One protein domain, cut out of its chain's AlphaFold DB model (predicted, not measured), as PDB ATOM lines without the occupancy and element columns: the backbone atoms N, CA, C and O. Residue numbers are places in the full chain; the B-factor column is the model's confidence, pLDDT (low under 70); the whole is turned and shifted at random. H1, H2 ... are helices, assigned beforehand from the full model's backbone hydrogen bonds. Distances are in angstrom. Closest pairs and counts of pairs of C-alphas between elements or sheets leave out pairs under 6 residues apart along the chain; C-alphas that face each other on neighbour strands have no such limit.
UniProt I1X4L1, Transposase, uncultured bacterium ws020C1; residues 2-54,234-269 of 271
ATOM      1  N   GLU A   2      12.488 -22.101  35.250       73.62
ATOM      2  CA  GLU A   2      12.571 -22.350  33.783       73.62
ATOM      3  C   GLU A   2      12.431 -21.065  32.937       73.62
ATOM      4  O   GLU A   2      13.256 -20.789  32.070       73.62
ATOM      5  N   ARG A   3      11.443 -20.213  33.257       81.50
ATOM      6  CA  ARG A   3      11.228 -18.915  32.587       81.50
ATOM      7  C   ARG A   3      12.443 -17.983  32.683       81.50
ATOM      8  O   ARG A   3      12.803 -17.349  31.698       81.50
ATOM      9  N   GLU A   4      13.053 -17.881  33.860       81.50
ATOM     10  CA  GLU A   4      14.212 -17.007  34.092       81.50
ATOM     11  C   GLU A   4      15.457 -17.538  33.383       81.50
ATOM     12  O   GLU A   4      16.200 -16.752  32.808       81.50
ATOM     13  N   ALA A   5      15.648 -18.862  33.351       83.19
ATOM     14  CA  ALA A   5      16.742 -19.491  32.619       83.19
ATOM     15  C   ALA A   5      16.635 -19.246  31.103       83.19
ATOM     16  O   ALA A   5      17.635 -18.911  30.470       83.19
ATOM     17  N   ILE A   6      15.426 -19.343  30.531       84.38
ATOM     18  CA  ILE A   6      15.172 -19.021  29.116       84.38
ATOM     19  C   ILE A   6      15.525 -17.559  28.823       84.38
ATOM     20  O   ILE A   6      16.288 -17.292  27.897       84.38
ATOM     21  N   LEU A   7      15.027 -16.610  29.625       84.31
ATOM     22  CA  LEU A   7      15.326 -15.185  29.431       84.31
ATOM     23  C   LEU A   7      16.818 -14.882  29.608       84.31
ATOM     24  O   LEU A   7      17.383 -14.117  28.830       84.31
ATOM     25  N   ALA A   8      17.472 -15.495  30.595       86.00
ATOM     26  CA  ALA A   8      18.899 -15.317  30.823       86.00
ATOM     27  C   ALA A   8      19.726 -15.799  29.627       86.00
ATOM     28  O   ALA A   8      20.683 -15.130  29.257       86.00
ATOM     29  N   VAL A   9      19.363 -16.927  29.004       86.38
ATOM     30  CA  VAL A   9      20.041 -17.418  27.797       86.38
ATOM     31  C   VAL A   9      19.775 -16.521  26.596       86.38
ATOM     32  O   VAL A   9      20.735 -16.125  25.941       86.38
ATOM     33  N   CYS A  10      18.514 -16.177  26.317       82.25
ATOM     34  CA  CYS A  10      18.171 -15.349  25.159       82.25
ATOM     35  C   CYS A  10      18.853 -13.977  25.194       82.25
ATOM     36  O   CYS A  10      19.172 -13.449  24.142       82.25
ATOM     37  N   ASN A  11      19.122 -13.419  26.379       84.50
ATOM     38  CA  ASN A  11      19.785 -12.119  26.524       84.50
ATOM     39  C   ASN A  11      21.326 -12.197  26.584       84.50
ATOM     40  O   ASN A  11      21.977 -11.177  26.790       84.50
ATOM     41  N   LYS A  12      21.941 -13.379  26.416       86.19
ATOM     42  CA  LYS A  12      23.403 -13.475  26.260       86.19
ATOM     43  C   LYS A  12      23.817 -12.929  24.898       86.19
ATOM     44  O   LYS A  12      23.147 -13.177  23.901       86.19
ATOM     45  N   GLU A  13      24.989 -12.306  24.836       80.06
ATOM     46  CA  GLU A  13      25.548 -11.737  23.602       80.06
ATOM     47  C   GLU A  13      25.607 -12.747  22.440       80.06
ATOM     48  O   GLU A  13      25.318 -12.398  21.298       80.06
ATOM     49  N   ALA A  14      25.876 -14.022  22.740       79.25
ATOM     50  CA  ALA A  14      25.912 -15.103  21.754       79.25
ATOM     51  C   ALA A  14      24.541 -15.458  21.133       79.25
ATOM     52  O   ALA A  14      24.502 -16.052  20.058       79.25
ATOM     53  N   TYR A  15      23.428 -15.123  21.797       82.88
ATOM     54  CA  TYR A  15      22.076 -15.567  21.426       82.88
ATOM     55  C   TYR A  15      21.085 -14.422  21.178       82.88
ATOM     56  O   TYR A  15      20.072 -14.648  20.525       82.88
ATOM     57  N   GLN A  16      21.376 -13.201  21.636       80.50
ATOM     58  CA  GLN A  16      20.449 -12.055  21.618       80.50
ATOM     59  C   GLN A  16      19.925 -11.655  20.234       80.50
ATOM     60  O   GLN A  16      18.862 -11.049  20.125       80.50
ATOM     61  N   SER A  17      20.661 -11.982  19.173       77.44
ATOM     62  CA  SER A  17      20.289 -11.691  17.786       77.44
ATOM     63  C   SER A  17      19.722 -12.905  17.044       77.44
ATOM     64  O   SER A  17      19.416 -12.804  15.855       77.44
ATOM     65  N   LEU A  18      19.581 -14.052  17.716       78.44
ATOM     66  CA  LEU A  18      19.134 -15.302  17.113       78.44
ATOM     67  C   LEU A  18      17.672 -15.595  17.482       78.44
ATOM     68  O   LEU A  18      17.258 -15.394  18.623       78.44
ATOM     69  N   PRO A  19      16.856 -16.109  16.548       82.06
ATOM     70  CA  PRO A  19      15.512 -16.562  16.879       82.06
ATOM     71  C   PRO A  19      15.556 -17.843  17.737       82.06
ATOM     72  O   PRO A  19      16.511 -18.619  17.634       82.06
ATOM     73  N   PRO A  20      14.495 -18.152  18.511       83.56
ATOM     74  CA  PRO A  20      14.393 -19.403  19.273       83.56
ATOM     75  C   PRO A  20      14.669 -20.674  18.466       83.56
ATOM     76  O   PRO A  20      15.272 -21.610  18.984       83.56
ATOM     77  N   THR A  21      14.292 -20.680  17.186       79.44
ATOM     78  CA  THR A  21      14.563 -21.772  16.240       79.44
ATOM     79  C   THR A  21      16.053 -22.043  16.023       79.44
ATOM     80  O   THR A  21      16.413 -23.137  15.614       79.44
ATOM     81  N   GLN A  22      16.933 -21.079  16.304       81.56
ATOM     82  CA  GLN A  22      18.387 -21.261  16.289       81.56
ATOM     83  C   GLN A  22      18.967 -21.454  17.694       81.56
ATOM     84  O   GLN A  22      19.880 -22.257  17.859       81.56
ATOM     85  N   ILE A  23      18.422 -20.778  18.713       84.31
ATOM     86  CA  ILE A  23      18.908 -20.890  20.099       84.31
ATOM     87  C   ILE A  23      18.727 -22.316  20.638       84.31
ATOM     88  O   ILE A  23      19.651 -22.869  21.228       84.31
ATOM     89  N   VAL A  24      17.554 -22.929  20.434       83.88
ATOM     90  CA  VAL A  24      17.254 -24.264  20.980       83.88
ATOM     91  C   VAL A  24      18.202 -25.345  20.423       83.88
ATOM     92  O   VAL A  24      18.746 -26.106  21.226       83.88
ATOM     93  N   PRO A  25      18.478 -25.418  19.103       80.31
ATOM     94  CA  PRO A  25      19.520 -26.301  18.574       80.31
ATOM     95  C   PRO A  25      20.927 -26.018  19.112       80.31
ATOM     96  O   PRO A  25      21.647 -26.969  19.398       80.31
ATOM     97  N   LEU A  26      21.317 -24.747  19.285       84.56
ATOM     98  CA  LEU A  26      22.645 -24.392  19.808       84.56
ATOM     99  C   LEU A  26      22.834 -24.849  21.259       84.56
ATOM    100  O   LEU A  26      23.856 -25.433  21.594       84.56
ATOM    101  N   LEU A  27      21.822 -24.674  22.109       85.62
ATOM    102  CA  LEU A  27      21.865 -25.208  23.472       85.62
ATOM    103  C   LEU A  27      21.972 -26.736  23.478       85.62
ATOM    104  O   LEU A  27      22.719 -27.299  24.276       85.62
ATOM    105  N   ALA A  28      21.258 -27.408  22.570       81.19
ATOM    106  CA  ALA A  28      21.335 -28.856  22.443       81.19
ATOM    107  C   ALA A  28      22.725 -29.326  21.969       81.19
ATOM    108  O   ALA A  28      23.192 -30.370  22.434       81.19
ATOM    109  N   ASP A  29      23.415 -28.552  21.120       81.69
ATOM    110  CA  ASP A  29      24.823 -28.796  20.766       81.69
ATOM    111  C   ASP A  29      25.728 -28.751  22.001       81.69
ATOM    112  O   ASP A  29      26.651 -29.558  22.101       81.69
ATOM    113  N   ASP A  30      25.419 -27.904  22.982       84.88
ATOM    114  CA  ASP A  30      26.124 -27.819  24.267       84.88
ATOM    115  C   ASP A  30      25.627 -28.845  25.306       84.88
ATOM    116  O   ASP A  30      26.105 -28.882  26.439       84.88
ATOM    117  N   GLY A  31      24.682 -29.717  24.937       78.12
ATOM    118  CA  GLY A  31      24.092 -30.713  25.838       78.12
ATOM    119  C   GLY A  31      23.070 -30.141  26.824       78.12
ATOM    120  O   GLY A  31      22.673 -30.824  27.765       78.12
ATOM    121  N   VAL A  32      22.630 -28.900  26.620       84.62
ATOM    122  CA  VAL A  32      21.674 -28.204  27.479       84.62
ATOM    123  C   VAL A  32      20.294 -28.224  26.827       84.62
ATOM    124  O   VAL A  32      20.101 -27.732  25.720       84.62
ATOM    125  N   TYR A  33      19.293 -28.732  27.542       84.25
ATOM    126  CA  TYR A  33      17.891 -28.565  27.167       84.25
ATOM    127  C   TYR A  33      17.162 -27.789  28.257       84.25
ATOM    128  O   TYR A  33      17.066 -28.248  29.393       84.25
ATOM    129  N   LEU A  34      16.664 -26.602  27.906       84.31
ATOM    130  CA  LEU A  34      15.851 -25.786  28.809       84.31
ATOM    131  C   LEU A  34      14.359 -26.025  28.583       84.31
ATOM    132  O   LEU A  34      13.642 -26.303  29.535       84.31
ATOM    133  N   ALA A  35      13.905 -25.906  27.332       83.31
ATOM    134  CA  ALA A  35      12.509 -26.062  26.941       83.31
ATOM    135  C   ALA A  35      12.367 -26.194  25.414       83.31
ATOM    136  O   ALA A  35      13.325 -25.986  24.668       83.31
ATOM    137  N   SER A  36      11.147 -26.475  24.948       76.69
ATOM    138  CA  SER A  36      10.810 -26.521  23.521       76.69
ATOM    139  C   SER A  36      10.824 -25.133  22.864       76.69
ATOM    140  O   SER A  36      10.641 -24.115  23.537       76.69
ATOM    141  N   GLU A  37      10.950 -25.080  21.531       80.00
ATOM    142  CA  GLU A  37      10.849 -23.826  20.760       80.00
ATOM    143  C   GLU A  37       9.562 -23.051  21.088       80.00
ATOM    144  O   GLU A  37       9.598 -21.848  21.342       80.00
ATOM    145  N   SER A  38       8.423 -23.746  21.167       75.94
ATOM    146  CA  SER A  38       7.125 -23.162  21.529       75.94
ATOM    147  C   SER A  38       7.139 -22.527  22.923       75.94
ATOM    148  O   SER A  38       6.553 -21.460  23.127       75.94
ATOM    149  N   SER A  39       7.829 -23.147  23.888       81.44
ATOM    150  CA  SER A  39       8.020 -22.573  25.224       81.44
ATOM    151  C   SER A  39       8.906 -21.329  25.195       81.44
ATOM    152  O   SER A  39       8.548 -20.341  25.836       81.44
ATOM    153  N   PHE A  40       9.991 -21.318  24.411       84.62
ATOM    154  CA  PHE A  40      10.810 -20.116  24.208       84.62
ATOM    155  C   PHE A  40       9.985 -18.963  23.626       84.62
ATOM    156  O   PHE A  40       9.982 -17.868  24.187       84.62
ATOM    157  N   TYR A  41       9.226 -19.212  22.553       79.69
ATOM    158  CA  TYR A  41       8.349 -18.201  21.957       79.69
ATOM    159  C   TYR A  41       7.317 -17.672  22.958       79.69
ATOM    160  O   TYR A  41       7.119 -16.462  23.058       79.69
ATOM    161  N   ARG A  42       6.687 -18.551  23.745       81.12
ATOM    162  CA  ARG A  42       5.714 -18.157  24.775       81.12
ATOM    163  C   ARG A  42       6.344 -17.285  25.866       81.12
ATOM    164  O   ARG A  42       5.739 -16.292  26.264       81.12
ATOM    165  N   VAL A  43       7.545 -17.632  26.332       84.44
ATOM    166  CA  VAL A  43       8.266 -16.876  27.367       84.44
ATOM    167  C   VAL A  43       8.716 -15.509  26.854       84.44
ATOM    168  O   VAL A  43       8.473 -14.515  27.536       84.44
ATOM    169  N   LEU A  44       9.298 -15.441  25.653       84.06
ATOM    170  CA  LEU A  44       9.721 -14.177  25.042       84.06
ATOM    171  C   LEU A  44       8.530 -13.259  24.750       84.06
ATOM    172  O   LEU A  44       8.614 -12.062  25.003       84.06
ATOM    173  N   LYS A  45       7.392 -13.814  24.307       84.06
ATOM    174  CA  LYS A  45       6.143 -13.054  24.134       84.06
ATOM    175  C   LYS A  45       5.663 -12.447  25.451       84.06
ATOM    176  O   LYS A  45       5.289 -11.284  25.492       84.06
ATOM    177  N   ALA A  46       5.682 -13.232  26.527       83.75
ATOM    178  CA  ALA A  46       5.258 -12.783  27.853       83.75
ATOM    179  C   ALA A  46       6.234 -11.789  28.509       83.75
ATOM    180  O   ALA A  46       5.881 -11.159  29.501       83.75
ATOM    181  N   ALA A  47       7.466 -11.686  28.007       82.69
ATOM    182  CA  ALA A  47       8.471 -10.726  28.456       82.69
ATOM    183  C   ALA A  47       8.596  -9.507  27.525       82.69
ATOM    184  O   ALA A  47       9.493  -8.700  27.729       82.69
ATOM    185  N   ASP A  48       7.731  -9.400  26.509       79.88
ATOM    186  CA  ASP A  48       7.785  -8.386  25.448       79.88
ATOM    187  C   ASP A  48       9.137  -8.324  24.707       79.88
ATOM    188  O   ASP A  48       9.543  -7.292  24.203       79.88
ATOM    189  N   GLN A  49       9.850  -9.454  24.619       78.56
ATOM    190  CA  GLN A  49      11.161  -9.566  23.958       78.56
ATOM    191  C   GLN A  49      11.079 -10.179  22.550       78.56
ATOM    192  O   GLN A  49      12.100 -10.433  21.914       78.56
ATOM    193  N   LEU A  50       9.871 -10.416  22.022       68.38
ATOM    194  CA  LEU A  50       9.668 -10.752  20.608       68.38
ATOM    195  C   LEU A  50       9.635  -9.474  19.765       68.38
ATOM    196  O   LEU A  50       8.615  -9.119  19.178       68.38
ATOM    197  N   HIS A  51      10.759  -8.771  19.699       62.59
ATOM    198  CA  HIS A  51      10.902  -7.674  18.753       62.59
ATOM    199  C   HIS A  51      11.374  -8.234  17.411       62.59
ATOM    200  O   HIS A  51      12.429  -8.859  17.315       62.59
ATOM    201  N   HIS A  52      10.594  -8.004  16.354       50.56
ATOM    202  CA  HIS A  52      11.050  -8.245  14.988       50.56
ATOM    203  C   HIS A  52      12.215  -7.298  14.676       50.56
ATOM    204  O   HIS A  52      12.005  -6.143  14.312       50.56
ATOM    205  N   GLN A  53      13.451  -7.775  14.808       46.22
ATOM    206  CA  GLN A  53      14.614  -7.057  14.298       46.22
ATOM    207  C   GLN A  53      14.829  -7.428  12.831       46.22
ATOM    208  O   GLN A  53      15.471  -8.422  12.508       46.22
ATOM    209  N   GLY A  54      14.243  -6.637  11.932       50.94
ATOM    210  CA  GLY A  54      14.529  -6.703  10.500       50.94
ATOM    211  C   GLY A  54      13.335  -6.383   9.606       50.94
ATOM    212  O   GLY A  54      12.182  -6.624   9.953       50.94
ATOM    213  N   ASP A 234      29.539 -34.216   7.742       92.88
ATOM    214  CA  ASP A 234      29.965 -34.157   9.148       92.88
ATOM    215  C   ASP A 234      28.780 -33.976  10.122       92.88
ATOM    216  O   ASP A 234      28.937 -33.959  11.344       92.88
ATOM    217  N   ASP A 235      27.562 -33.827   9.599       92.06
ATOM    218  CA  ASP A 235      26.373 -33.465  10.367       92.06
ATOM    219  C   ASP A 235      25.775 -34.625  11.177       92.06
ATOM    220  O   ASP A 235      25.060 -34.398  12.157       92.06
ATOM    221  N   GLY A 236      26.103 -35.873  10.828       90.88
ATOM    222  CA  GLY A 236      25.566 -37.064  11.489       90.88
ATOM    223  C   GLY A 236      25.835 -37.104  12.998       90.88
ATOM    224  O   GLY A 236      24.928 -37.395  13.782       90.88
ATOM    225  N   ALA A 237      27.051 -36.753  13.426       88.25
ATOM    226  CA  ALA A 237      27.413 -36.727  14.845       88.25
ATOM    227  C   ALA A 237      26.650 -35.633  15.614       88.25
ATOM    228  O   ALA A 237      26.153 -35.876  16.717       88.25
ATOM    229  N   VAL A 238      26.508 -34.450  15.005       89.00
ATOM    230  CA  VAL A 238      25.760 -33.315  15.569       89.00
ATOM    231  C   VAL A 238      24.292 -33.697  15.760       89.00
ATOM    232  O   VAL A 238      23.734 -33.549  16.851       89.00
ATOM    233  N   LEU A 239      23.668 -34.268  14.729       92.06
ATOM    234  CA  LEU A 239      22.262 -34.666  14.766       92.06
ATOM    235  C   LEU A 239      22.004 -35.818  15.750       92.06
ATOM    236  O   LEU A 239      21.020 -35.777  16.494       92.06
ATOM    237  N   ALA A 240      22.895 -36.811  15.822       90.50
ATOM    238  CA  ALA A 240      22.792 -37.909  16.784       90.50
ATOM    239  C   ALA A 240      22.897 -37.420  18.241       90.50
ATOM    240  O   ALA A 240      22.129 -37.856  19.109       90.50
ATOM    241  N   LYS A 241      23.801 -36.467  18.508       89.56
ATOM    242  CA  LYS A 241      23.927 -35.823  19.822       89.56
ATOM    243  C   LYS A 241      22.640 -35.091  20.201       89.56
ATOM    244  O   LYS A 241      22.088 -35.361  21.268       89.56
ATOM    245  N   ARG A 242      22.115 -34.234  19.315       88.62
ATOM    246  CA  ARG A 242      20.854 -33.498  19.543       88.62
ATOM    247  C   ARG A 242      19.693 -34.444  19.839       88.62
ATOM    248  O   ARG A 242      18.959 -34.233  20.801       88.62
ATOM    249  N   LYS A 243      19.566 -35.529  19.067       88.44
ATOM    250  CA  LYS A 243      18.543 -36.560  19.290       88.44
ATOM    251  C   LYS A 243      18.630 -37.154  20.700       88.44
ATOM    252  O   LYS A 243      17.616 -37.229  21.389       88.44
ATOM    253  N   THR A 244      19.835 -37.499  21.149       88.62
ATOM    254  CA  THR A 244      20.067 -38.048  22.496       88.62
ATOM    255  C   THR A 244      19.632 -37.069  23.589       88.62
ATOM    256  O   THR A 244      18.939 -37.469  24.525       88.62
ATOM    257  N   VAL A 245      19.984 -35.786  23.454       85.38
ATOM    258  CA  VAL A 245      19.600 -34.725  24.404       85.38
ATOM    259  C   VAL A 245      18.077 -34.607  24.504       85.38
ATOM    260  O   VAL A 245      17.524 -34.604  25.606       85.38
ATOM    261  N   TYR A 246      17.380 -34.578  23.367       80.88
ATOM    262  CA  TYR A 246      15.918 -34.490  23.348       80.88
ATOM    263  C   TYR A 246      15.247 -35.730  23.956       80.88
ATOM    264  O   TYR A 246      14.290 -35.610  24.721       80.88
ATOM    265  N   GLU A 247      15.761 -36.930  23.684       84.75
ATOM    266  CA  GLU A 247      15.240 -38.172  24.268       84.75
ATOM    267  C   GLU A 247      15.470 -38.268  25.783       84.75
ATOM    268  O   GLU A 247      14.639 -38.827  26.504       84.75
ATOM    269  N   GLN A 248      16.597 -37.761  26.286       80.25
ATOM    270  CA  GLN A 248      16.871 -37.693  27.723       80.25
ATOM    271  C   GLN A 248      15.923 -36.707  28.411       80.25
ATOM    272  O   GLN A 248      15.293 -37.069  29.404       80.25
ATOM    273  N   ALA A 249      15.741 -35.512  27.845       78.00
ATOM    274  CA  ALA A 249      14.799 -34.526  28.364       78.00
ATOM    275  C   ALA A 249      13.360 -35.069  28.408       78.00
ATOM    276  O   ALA A 249      12.677 -34.947  29.428       78.00
ATOM    277  N   ASN A 250      12.914 -35.749  27.347       73.00
ATOM    278  CA  ASN A 250      11.586 -36.361  27.308       73.00
ATOM    279  C   ASN A 250      11.397 -37.413  28.409       73.00
ATOM    280  O   ASN A 250      10.343 -37.433  29.045       73.00
ATOM    281  N   ARG A 251      12.411 -38.251  28.671       74.00
ATOM    282  CA  ARG A 251      12.382 -39.261  29.745       74.00
ATOM    283  C   ARG A 251      12.308 -38.631  31.135       74.00
ATOM    284  O   ARG A 251      11.519 -39.086  31.956       74.00
ATOM    285  N   SER A 252      13.056 -37.556  31.372       65.75
ATOM    286  CA  SER A 252      13.011 -36.801  32.632       65.75
ATOM    287  C   SER A 252      11.661 -36.112  32.860       65.75
ATOM    288  O   SER A 252      11.230 -35.964  33.998       65.75
ATOM    289  N   THR A 253      10.965 -35.734  31.783       57.28
ATOM    290  CA  THR A 253       9.651 -35.069  31.855       57.28
ATOM    291  C   THR A 253       8.498 -36.072  32.019       57.28
ATOM    292  O   THR A 253       7.531 -35.788  32.715       57.28
ATOM    293  N   HIS A 254       8.610 -37.289  31.467       50.16
ATOM    294  CA  HIS A 254       7.597 -38.353  31.614       50.16
ATOM    295  C   HIS A 254       7.567 -39.016  33.007       50.16
ATOM    296  O   HIS A 254       6.656 -39.789  33.290       50.16
ATOM    297  N   GLY A 255       8.498 -38.676  33.907       45.22
ATOM    298  CA  GLY A 255       8.356 -38.925  35.350       45.22
ATOM    299  C   GLY A 255       7.389 -37.956  36.053       45.22
ATOM    300  O   GLY A 255       7.030 -38.177  37.205       45.22
ATOM    301  N   ALA A 256       6.949 -36.900  35.360       42.47
ATOM    302  CA  ALA A 256       6.040 -35.868  35.843       42.47
ATOM    303  C   ALA A 256       4.963 -35.559  34.781       42.47
ATOM    304  O   ALA A 256       4.952 -34.487  34.198       42.47
ATOM    305  N   GLY A 257       4.087 -36.531  34.502       38.50
ATOM    306  CA  GLY A 257       2.775 -36.399  33.839       38.50
ATOM    307  C   GLY A 257       2.474 -35.164  32.968       38.50
ATOM    308  O   GLY A 257       1.501 -34.466  33.246       38.50
ATOM    309  N   VAL A 258       3.233 -34.918  31.895       40.12
ATOM    310  CA  VAL A 258       2.869 -33.948  30.848       40.12
ATOM    311  C   VAL A 258       3.083 -34.585  29.474       40.12
ATOM    312  O   VAL A 258       4.208 -34.929  29.112       40.12
ATOM    313  N   GLU A 259       1.998 -34.737  28.706       40.12
ATOM    314  CA  GLU A 259       2.031 -35.114  27.288       40.12
ATOM    315  C   GLU A 259       2.850 -34.085  26.492       40.12
ATOM    316  O   GLU A 259       2.407 -32.966  26.231       40.12
ATOM    317  N   LEU A 260       4.058 -34.466  26.079       43.62
ATOM    318  CA  LEU A 260       4.843 -33.712  25.106       43.62
ATOM    319  C   LEU A 260       4.384 -34.110  23.698       43.62
ATOM    320  O   LEU A 260       4.945 -35.010  23.072       43.62
ATOM    321  N   SER A 261       3.333 -33.450  23.212       47.78
ATOM    322  CA  SER A 261       2.797 -33.651  21.868       47.78
ATOM    323  C   SER A 261       3.698 -33.049  20.772       47.78
ATOM    324  O   SER A 261       4.247 -31.954  20.882       47.78
ATOM    325  N   GLU A 262       3.856 -33.829  19.698       40.22
ATOM    326  CA  GLU A 262       4.225 -33.476  18.311       40.22
ATOM    327  C   GLU A 262       5.588 -32.828  17.973       40.22
ATOM    328  O   GLU A 262       6.000 -32.890  16.812       40.22
ATOM    329  N   ILE A 263       6.363 -32.291  18.919       41.53
ATOM    330  CA  ILE A 263       7.563 -31.484  18.585       41.53
ATOM    331  C   ILE A 263       8.772 -32.333  18.135       41.53
ATOM    332  O   ILE A 263       9.497 -31.942  17.217       41.53
ATOM    333  N   GLY A 264       8.949 -33.542  18.679       38.62
ATOM    334  CA  GLY A 264      10.031 -34.454  18.266       38.62
ATOM    335  C   GLY A 264       9.913 -34.948  16.817       38.62
ATOM    336  O   GLY A 264      10.913 -35.270  16.179       38.62
ATOM    337  N   ASN A 265       8.702 -34.943  16.253       37.97
ATOM    338  CA  ASN A 265       8.443 -35.474  14.913       37.97
ATOM    339  C   ASN A 265       8.828 -34.521  13.776       37.97
ATOM    340  O   ASN A 265       8.926 -34.962  12.631       37.97
ATOM    341  N   ARG A 266       9.056 -33.230  14.052       38.38
ATOM    342  CA  ARG A 266       9.442 -32.264  13.010       38.38
ATOM    343  C   ARG A 266      10.953 -32.215  12.782       38.38
ATOM    344  O   ARG A 266      11.377 -31.952  11.665       38.38
ATOM    345  N   LEU A 267      11.742 -32.543  13.806       37.69
ATOM    346  CA  LEU A 267      13.200 -32.696  13.716       37.69
ATOM    347  C   LEU A 267      13.624 -34.090  13.218       37.69
ATOM    348  O   LEU A 267      14.746 -34.243  12.753       37.69
ATOM    349  N   MET A 268      12.727 -35.084  13.268       36.94
ATOM    350  CA  MET A 268      12.963 -36.471  12.828       36.94
ATOM    351  C   MET A 268      12.475 -36.784  11.401       36.94
ATOM    352  O   MET A 268      12.637 -37.914  10.946       36.94
ATOM    353  N   LYS A 269      11.863 -35.831  10.682       30.27
ATOM    354  CA  LYS A 269      11.406 -36.059   9.301       30.27
ATOM    355  C   LYS A 269      12.421 -35.546   8.276       30.27
ATOM    356  O   LYS A 269      12.749 -34.363   8.273       30.27
TER     357      LYS A 269
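Overview. This is residues 2 to 54 and 234 to 269 of the 271 residues of the protein "Transposase" of uncultured bacterium ws020C1 (UniProt I1X4L1). Three short helices, H1, H2 and H3, cross one another in a small cluster, and one long helix, H4, passes along one side of it, packed crosswise on H2. H4 makes the longest axis of the domain; its last residues and the start of the following link, residues 251 to 257, stick out, and beyond them the link folds back to the very short H5 near H4. The printed part has 89 residues with five named helices, in the order H1, H2, H3, H4, H5, and no named strand, and its class is all helix. It is compact, with a radius of gyration of the C-alphas of 13.6 A, and spans 37 by 32 by 21 A.

Along the chain. H1 is residues 2 to 10, 12.4 A from first to last C-alpha, beginning at C-alpha 2, (12.571, -22.350, 33.783). H2 is residues 20 to 29, 14.1 A long. H3 is residues 37 to 46, 14.3 A long. After the cut, H4 is residues 235 to 253, 27.3 A long, from C-alpha 235 at (26.373, -33.465, 10.367). H5 is residues 264 to 267, 5.8 A long, and ends at C-alpha 267, (13.200, -32.696, 13.716).

Arrangement. H1 and H3 touch and stand about perpendicular, at 89 degrees; their closest C-alphas, those of Arg 3 and Val 43, are 6.3 A apart. H1 and H2 are close but not clearly touching, with the closest C-alphas, of Cys 10 and Ile 23, 7.5 A apart. H2 and H3 touch at a steep tilt of 53 degrees, opposite ways, and their closest C-alphas, of Pro 20 and Glu 37, are 5.9 A apart. H4 touches H2 with residues 238 to 246 alone, about perpendicular at 84 degrees; the closest C-alphas, of Ala 28 and Arg 242, are 5.5 A apart. H4 is apart from H1 and from H3. H5 is close to H4 but not clearly touching, with the closest C-alphas, of Tyr 246 and Gly 264, 7.8 A apart. In H1, H3 and H4 every O i to N i+4 pair is within hydrogen-bond range, and in H2 5 of 6 are; H5 is too short for such a pair, and its 1 O i to N i+3 pair is not within range.

Size, cuts and confidence. The two C-alphas farthest apart, those of Gly 54 and Gly 255, are 41.2 A apart. Residues 55 to 233 are not printed, and C-alphas 54 and 234 are 31.5 A apart across this cut, which lies in the link from H3 to H4. The links H1 to H2, H2 to H3 and H4 to H5 are short. The mean pLDDT of the printed part is 73.4; it is under 70 at residues 50 to 54 and 252 to 269, and H5 has a mean of 38.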